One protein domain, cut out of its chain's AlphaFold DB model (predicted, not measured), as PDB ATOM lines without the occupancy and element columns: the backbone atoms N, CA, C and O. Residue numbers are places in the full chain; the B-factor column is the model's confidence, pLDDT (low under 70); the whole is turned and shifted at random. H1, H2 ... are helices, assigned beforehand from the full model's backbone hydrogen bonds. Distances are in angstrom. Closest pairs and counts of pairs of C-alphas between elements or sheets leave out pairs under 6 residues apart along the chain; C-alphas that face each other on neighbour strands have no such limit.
ATOM      1  N   MET A 554      11.770  -8.360  12.043       90.75
ATOM      2  CA  MET A 554      11.774  -9.771  12.458       90.75
ATOM      3  C   MET A 554      12.527 -10.001  13.775       90.75
ATOM      4  O   MET A 554      12.068 -10.770  14.620       90.75
ATOM      5  N   LEU A 555      13.663  -9.326  13.987       90.50
ATOM      6  CA  LEU A 555      14.414  -9.420  15.243       90.50
ATOM      7  C   LEU A 555      13.624  -8.842  16.423       90.50
ATOM      8  O   LEU A 555      13.589  -9.451  17.493       90.50
ATOM      9  N   GLN A 556      12.950  -7.706  16.226       89.19
ATOM     10  CA  GLN A 556      12.066  -7.125  17.237       89.19
ATOM     11  C   GLN A 556      10.877  -8.039  17.546       89.19
ATOM     12  O   GLN A 556      10.556  -8.239  18.717       89.19
ATOM     13  N   GLN A 557      10.276  -8.653  16.525       89.56
ATOM     14  CA  GLN A 557       9.192  -9.614  16.708       89.56
ATOM     15  C   GLN A 557       9.658 -10.834  17.518       89.56
ATOM     16  O   GLN A 557       9.010 -11.203  18.492       89.56
ATOM     17  N   SER A 558      10.832 -11.394  17.202       92.31
ATOM     18  CA  SER A 558      11.408 -12.509  17.966       92.31
ATOM     19  C   SER A 558      11.712 -12.131  19.422       92.31
ATOM     20  O   SER A 558      11.510 -12.941  20.329       92.31
ATOM     21  N   ALA A 559      12.161 -10.897  19.675       87.94
ATOM     22  CA  ALA A 559      12.374 -10.400  21.032       87.94
ATOM     23  C   ALA A 559      11.054 -10.267  21.812       87.94
ATOM     24  O   ALA A 559      10.989 -10.672  22.974       87.94
ATOM     25  N   LEU A 560       9.993  -9.760  21.175       88.81
ATOM     26  CA  LEU A 560       8.658  -9.681  21.776       88.81
ATOM     27  C   LEU A 560       8.072 -11.066  22.062       88.81
ATOM     28  O   LEU A 560       7.482 -11.263  23.125       88.81
ATOM     29  N   ASP A 561       8.285 -12.040  21.177       92.50
ATOM     30  CA  ASP A 561       7.829 -13.416  21.383       92.50
ATOM     31  C   ASP A 561       8.531 -14.069  22.586       92.50
ATOM     32  O   ASP A 561       7.877 -14.732  23.394       92.50
ATOM     33  N   ARG A 562       9.835 -13.815  22.783       92.94
ATOM     34  CA  ARG A 562      10.573 -14.268  23.981       92.94
ATOM     35  C   ARG A 562      10.019 -13.642  25.260       92.94
ATOM     36  O   ARG A 562       9.730 -14.362  26.209       92.94
ATOM     37  N   ILE A 563       9.792 -12.326  25.261       89.75
ATOM     38  CA  ILE A 563       9.193 -11.622  26.406       89.75
ATOM     39  C   ILE A 563       7.793 -12.182  26.705       89.75
ATOM     40  O   ILE A 563       7.454 -12.431  27.861       89.75
ATOM     41  N   SER A 564       6.985 -12.433  25.672       88.31
ATOM     42  CA  SER A 564       5.654 -13.036  25.804       88.31
ATOM     43  C   SER A 564       5.716 -14.432  26.437       88.31
ATOM     44  O   SER A 564       4.958 -14.724  27.365       88.31
ATOM     45  N   MET A 565       6.658 -15.276  26.005       93.44
ATOM     46  CA  MET A 565       6.903 -16.589  26.614       93.44
ATOM     47  C   MET A 565       7.324 -16.475  28.087       93.44
ATOM     48  O   MET A 565       6.801 -17.214  28.924       93.44
ATOM     49  N   ASP A 566       8.195 -15.525  28.430       88.19
ATOM     50  CA  ASP A 566       8.623 -15.288  29.813       88.19
ATOM     51  C   ASP A 566       7.452 -14.845  30.706       88.19
ATOM     52  O   ASP A 566       7.298 -15.339  31.827       88.19
ATOM     53  N   PHE A 567       6.561 -13.986  30.198       86.19
ATOM     54  CA  PHE A 567       5.330 -13.605  30.898       86.19
ATOM     55  C   PHE A 567       4.388 -14.793  31.109       86.19
ATOM     56  O   PHE A 567       3.807 -14.933  32.190       86.19
ATOM     57  N   GLN A 568       4.239 -15.673  30.115       90.44
ATOM     58  CA  GLN A 568       3.440 -16.893  30.268       90.44
ATOM     59  C   GLN A 568       4.046 -17.838  31.311       90.44
ATOM     60  O   GLN A 568       3.312 -18.404  32.126       90.44
ATOM     61  N   HIS A 569       5.372 -17.965  31.346       87.56
ATOM     62  CA  HIS A 569       6.059 -18.772  32.348       87.56
ATOM     63  C   HIS A 569       5.905 -18.185  33.760       87.56
ATOM     64  O   HIS A 569       5.582 -18.914  34.701       87.56
ATOM     65  N   LEU A 570       6.028 -16.862  33.910       85.44
ATOM     66  CA  LEU A 570       5.772 -16.165  35.173       85.44
ATOM     67  C   LEU A 570       4.325 -16.367  35.643       85.44
ATOM     68  O   LEU A 570       4.093 -16.679  36.812       85.44
ATOM     69  N   LYS A 571       3.351 -16.254  34.733       87.38
ATOM     70  CA  LYS A 571       1.936 -16.514  35.020       87.38
ATOM     71  C   LYS A 571       1.723 -17.942  35.523       87.38
ATOM     72  O   LYS A 571       1.089 -18.122  36.558       87.38
ATOM     73  N   ALA A 572       2.308 -18.938  34.858       85.75
ATOM     74  CA  ALA A 572       2.225 -20.336  35.280       85.75
ATOM     75  C   ALA A 572       2.871 -20.576  36.660       85.75
ATOM     76  O   ALA A 572       2.334 -21.331  37.474       85.75
ATOM     77  N   LEU A 573       3.997 -19.914  36.961       84.44
ATOM     78  CA  LEU A 573       4.640 -19.972  38.279       84.44
ATOM     79  C   LEU A 573       3.754 -19.377  39.377       84.44
ATOM     80  O   LEU A 573       3.614 -19.984  40.441       84.44
ATOM     81  N   ILE A 574       3.127 -18.225  39.118       78.94
ATOM     82  CA  ILE A 574       2.197 -17.584  40.055       78.94
ATOM     83  C   ILE A 574       0.963 -18.465  40.265       78.94
ATOM     84  O   ILE A 574       0.600 -18.733  41.407       78.94
ATOM     85  N   GLU A 575       0.347 -18.971  39.194       82.88
ATOM     86  CA  GLU A 575      -0.819 -19.857  39.281       82.88
ATOM     87  C   GLU A 575      -0.509 -21.116  40.098       82.88
ATOM     88  O   GLU A 575      -1.291 -21.497  40.969       82.88
ATOM     89  N   ARG A 576       0.666 -21.727  39.898       80.88
ATOM     90  CA  ARG A 576       1.106 -22.884  40.687       80.88
ATOM     91  C   ARG A 576       1.356 -22.522  42.152       80.88
ATOM     92  O   ARG A 576       0.994 -23.297  43.035       80.88
ATOM     93  N   ALA A 577       1.952 -21.361  42.423       76.19
ATOM     94  CA  ALA A 577       2.183 -20.881  43.784       76.19
ATOM     95  C   ALA A 577       0.860 -20.624  44.528       76.19
ATOM     96  O   ALA A 577       0.721 -21.020  45.686       76.19
ATOM     97  N   VAL A 578      -0.132 -20.039  43.851       80.94
ATOM     98  CA  VAL A 578      -1.482 -19.822  44.393       80.94
ATOM     99  C   VAL A 578      -2.193 -21.152  44.639       80.94
ATOM    100  O   VAL A 578      -2.718 -21.363  45.728       80.94
ATOM    101  N   GLN A 579      -2.143 -22.094  43.690       82.38
ATOM    102  CA  GLN A 579      -2.738 -23.427  43.865       82.38
ATOM    103  C   GLN A 579      -2.136 -24.189  45.054       82.38
ATOM    104  O   GLN A 579      -2.862 -24.875  45.774       82.38
ATOM    105  N   LEU A 580      -0.824 -24.065  45.285       78.94
ATOM    106  CA  LEU A 580      -0.162 -24.656  46.451       78.94
ATOM    107  C   LEU A 580      -0.598 -23.979  47.756       78.94
ATOM    108  O   LEU A 580      -0.906 -24.679  48.720       78.94
ATOM    109  N   ALA A 581      -0.695 -22.648  47.775       71.25
ATOM    110  CA  ALA A 581      -1.192 -21.910  48.935       71.25
ATOM    111  C   ALA A 581      -2.650 -22.283  49.273       71.25
ATOM    112  O   ALA A 581      -2.997 -22.468  50.441       71.25
ATOM    113  N   ASP A 582      -3.499 -22.464  48.258       76.69
ATOM    114  CA  ASP A 582      -4.887 -22.899  48.430       76.69
ATOM    115  C   ASP A 582      -4.990 -24.354  48.906       76.69
ATOM    116  O   ASP A 582      -5.859 -24.686  49.720       76.69
ATOM    117  N   ALA A 583      -4.100 -25.234  48.441       78.50
ATOM    118  CA  ALA A 583      -4.027 -26.613  48.915       78.50
ATOM    119  C   ALA A 583      -3.616 -26.689  50.397       78.50
ATOM    120  O   ALA A 583      -4.207 -27.469  51.147       78.50
ATOM    121  N   GLU A 584      -2.673 -25.853  50.842       76.38
ATOM    122  CA  GLU A 584      -2.241 -25.768  52.246       76.38
ATOM    123  C   GLU A 584      -3.351 -25.220  53.157       76.38
ATOM    124  O   GLU A 584      -3.587 -25.777  54.233       76.38
ATOM    125  N   ARG A 585      -4.134 -24.229  52.697       75.69
ATOM    126  CA  ARG A 585      -5.320 -23.742  53.431       75.69
ATOM    127  C   ARG A 585      -6.360 -24.837  53.666       75.69
ATOM    128  O   ARG A 585      -6.974 -24.878  54.729       75.69
ATOM    129  N   ARG A 586      -6.543 -25.760  52.713       81.94
ATOM    130  CA  ARG A 586      -7.461 -26.904  52.879       81.94
ATOM    131  C   ARG A 586      -6.981 -27.926  53.914       81.94
ATOM    132  O   ARG A 586      -7.802 -28.699  54.396       81.94
ATOM    133  N   HIS A 587      -5.696 -27.926  54.270       82.88
ATOM    134  CA  HIS A 587      -5.121 -28.845  55.259       82.88
ATOM    135  C   HIS A 587      -5.096 -28.269  56.686       82.88
ATOM    136  O   HIS A 587      -4.525 -28.892  57.578       82.88
ATOM    137  N   GLY A 588      -5.734 -27.116  56.931       74.62
ATOM    138  CA  GLY A 588      -5.931 -26.583  58.286       74.62
ATOM    139  C   GLY A 588      -4.653 -26.102  58.977       74.62
ATOM    140  O   GLY A 588      -4.644 -25.935  60.193       74.62
ATOM    141  N   VAL A 589      -3.574 -25.874  58.222       65.62
ATOM    142  CA  VAL A 589      -2.361 -25.246  58.753       65.62
ATOM    143  C   VAL A 589      -2.602 -23.737  58.779       65.62
ATOM    144  O   VAL A 589      -2.390 -23.030  57.793       65.62
ATOM    145  N   GLU A 590      -3.136 -23.250  59.895       55.28
ATOM    146  CA  GLU A 590      -3.329 -21.822  60.147       55.28
ATOM    147  C   GLU A 590      -1.969 -21.104  60.143       55.28
ATOM    148  O   GLU A 590      -1.081 -21.429  60.929       55.28
ATOM    149  N   GLY A 591      -1.801 -20.116  59.255       53.03
ATOM    150  CA  GLY A 591      -0.689 -19.160  59.347       53.03
ATOM    151  C   GLY A 591       0.323 -19.131  58.199       53.03
ATOM    152  O   GLY A 591       1.462 -18.721  58.411       53.03
ATOM    153  N   GLY A 592      -0.057 -19.498  56.972       52.69
ATOM    154  CA  GLY A 592       0.763 -19.218  55.787       52.69
ATOM    155  C   GLY A 592       0.818 -17.717  55.472       52.69
ATOM    156  O   GLY A 592       0.056 -17.228  54.641       52.69
ATOM    157  N   ASN A 593       1.693 -16.970  56.153       71.94
ATOM    158  CA  ASN A 593       1.946 -15.553  55.887       71.94
ATOM    159  C   ASN A 593       2.437 -15.376  54.433       71.94
ATOM    160  O   ASN A 593       3.298 -16.129  53.978       71.94
ATOM    161  N   PHE A 594       1.927 -14.382  53.699       66.88
ATOM    162  CA  PHE A 594       2.295 -14.101  52.298       66.88
ATOM    163  C   PHE A 594       3.815 -13.953  52.100       66.88
ATOM    164  O   PHE A 594       4.368 -14.355  51.076       66.88
ATOM    165  N   ALA A 595       4.515 -13.473  53.130       71.94
ATOM    166  CA  ALA A 595       5.973 -13.425  53.168       71.94
ATOM    167  C   ALA A 595       6.635 -14.809  52.983       71.94
ATOM    168  O   ALA A 595       7.651 -14.910  52.296       71.94
ATOM    169  N   ALA A 596       6.050 -15.881  53.530       73.56
ATOM    170  CA  ALA A 596       6.545 -17.247  53.364       73.56
ATOM    171  C   ALA A 596       6.357 -17.751  51.924       73.56
ATOM    172  O   ALA A 596       7.241 -18.416  51.387       73.56
ATOM    173  N   LEU A 597       5.257 -17.369  51.263       74.00
ATOM    174  CA  LEU A 597       5.021 -17.679  49.849       74.00
ATOM    175  C   LEU A 597       6.073 -17.014  48.951       74.00
ATOM    176  O   LEU A 597       6.678 -17.679  48.110       74.00
ATOM    177  N   LEU A 598       6.336 -15.720  49.163       78.25
ATOM    178  CA  LEU A 598       7.370 -14.990  48.426       78.25
ATOM    179  C   LEU A 598       8.769 -15.568  48.672       78.25
ATOM    180  O   LEU A 598       9.565 -15.675  47.740       78.25
ATOM    181  N   HIS A 599       9.071 -15.977  49.905       77.81
ATOM    182  CA  HIS A 599      10.349 -16.607  50.227       77.81
ATOM    183  C   HIS A 599      10.512 -17.959  49.519       77.81
ATOM    184  O   HIS A 599      11.581 -18.248  48.982       77.81
ATOM    185  N   ARG A 600       9.446 -18.761  49.439       72.81
ATOM    186  CA  ARG A 600       9.456 -20.057  48.750       72.81
ATOM    187  C   ARG A 600       9.580 -19.904  47.232       72.81
ATOM    188  O   ARG A 600      10.301 -20.665  46.599       72.81
ATOM    189  N   LEU A 601       8.951 -18.878  46.651       75.94
ATOM    190  CA  LEU A 601       9.154 -18.493  45.247       75.94
ATOM    191  C   LEU A 601      10.621 -18.142  44.967       75.94
ATOM    192  O   LEU A 601      11.190 -18.629  43.992       75.94
ATOM    193  N   ARG A 602      11.259 -17.365  45.851       83.31
ATOM    194  CA  ARG A 602      12.697 -17.055  45.747       83.31
ATOM    195  C   ARG A 602      13.566 -18.310  45.851       83.31
ATOM    196  O   ARG A 602      14.534 -18.423  45.107       83.31
ATOM    197  N   GLU A 603      13.217 -19.261  46.716       77.44
ATOM    198  CA  GLU A 603      13.932 -20.539  46.830       77.44
ATOM    199  C   GLU A 603      13.785 -21.420  45.587       77.44
ATOM    200  O   GLU A 603      14.775 -21.989  45.137       77.44
ATOM    201  N   ILE A 604      12.589 -21.502  44.994       75.44
ATOM    202  CA  ILE A 604      12.356 -22.259  43.753       75.44
ATOM    203  C   ILE A 604      13.168 -21.658  42.599       75.44
ATOM    204  O   ILE A 604      13.819 -22.394  41.857       75.44
ATOM    205  N   ILE A 605      13.185 -20.328  42.477       74.81
ATOM    206  CA  ILE A 605      13.987 -19.623  41.466       74.81
ATOM    207  C   ILE A 605      15.483 -19.882  41.704       74.81
ATOM    208  O   ILE A 605      16.198 -20.275  40.781       74.81
ATOM    209  N   ALA A 606      15.959 -19.760  42.946       78.94
ATOM    210  CA  ALA A 606      17.351 -20.037  43.298       78.94
ATOM    211  C   ALA A 606      17.753 -21.506  43.059       78.94
ATOM    212  O   ALA A 606      18.882 -21.774  42.651       78.94
ATOM    213  N   ALA A 607      16.843 -22.457  43.286       74.50
ATOM    214  CA  ALA A 607      17.069 -23.874  43.018       74.50
ATOM    215  C   ALA A 607      17.157 -24.166  41.511       74.50
ATOM    216  O   ALA A 607      18.050 -24.901  41.093       74.50
TER     217      ALA A 607
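AT A GLANCE: This is residues 554 to 607 of the 664 residues of the protein "Hmmr protein" of Symbiodinium sp. CCMP2592 (UniProt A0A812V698). One long helix, H1, makes the length of a rod; after it the chain folds back through a loop, and a shorter helix, H2, crosses beside the later part of H1 at a steep angle. Residues 554 to 572 of H1 stick out free. The printed part has 54 residues with two named helices, H1 then H2, and no named strand; the class is all helix. It is only just extended, close to loose, with a radius of gyration of the C-alphas of 15.4 A and spans of 52 by 20 by 15 A.

IN THESE COORDINATES: H1, residues 554 to 586, begins with C-alpha 554 at (11.774, -9.771, 12.458) and is 47.9 A long from first to last C-alpha. H2, residues 594 to 607, is 20.0 A long and ends with C-alpha 607 at (17.069, -23.874, 43.018).

HOW THE PARTS SIT: H1 and H2 only just touch, with 3 pairs of C-alphas within 8 A, through residues 577 to 581 of H1 and 597 to 601 of H2 alone. Their closest C-alphas, of Ala 577 and Leu 597, are 7.4 A apart. They run opposite ways at a steep tilt of 52 degrees. In H1 and H2 every O i to N i+4 pair is within hydrogen-bond range.

THE WHOLE: The two C-alphas farthest apart, of Met 554 and Gly 588, are 51.9 A apart. The printed part has no cut, and the link from H1 to H2 is short, with 7 residues. Residues 585 to 591 stand free. Residues 589 to 592 and residue 594 have pLDDT under 70; the mean of the printed part is 79.9.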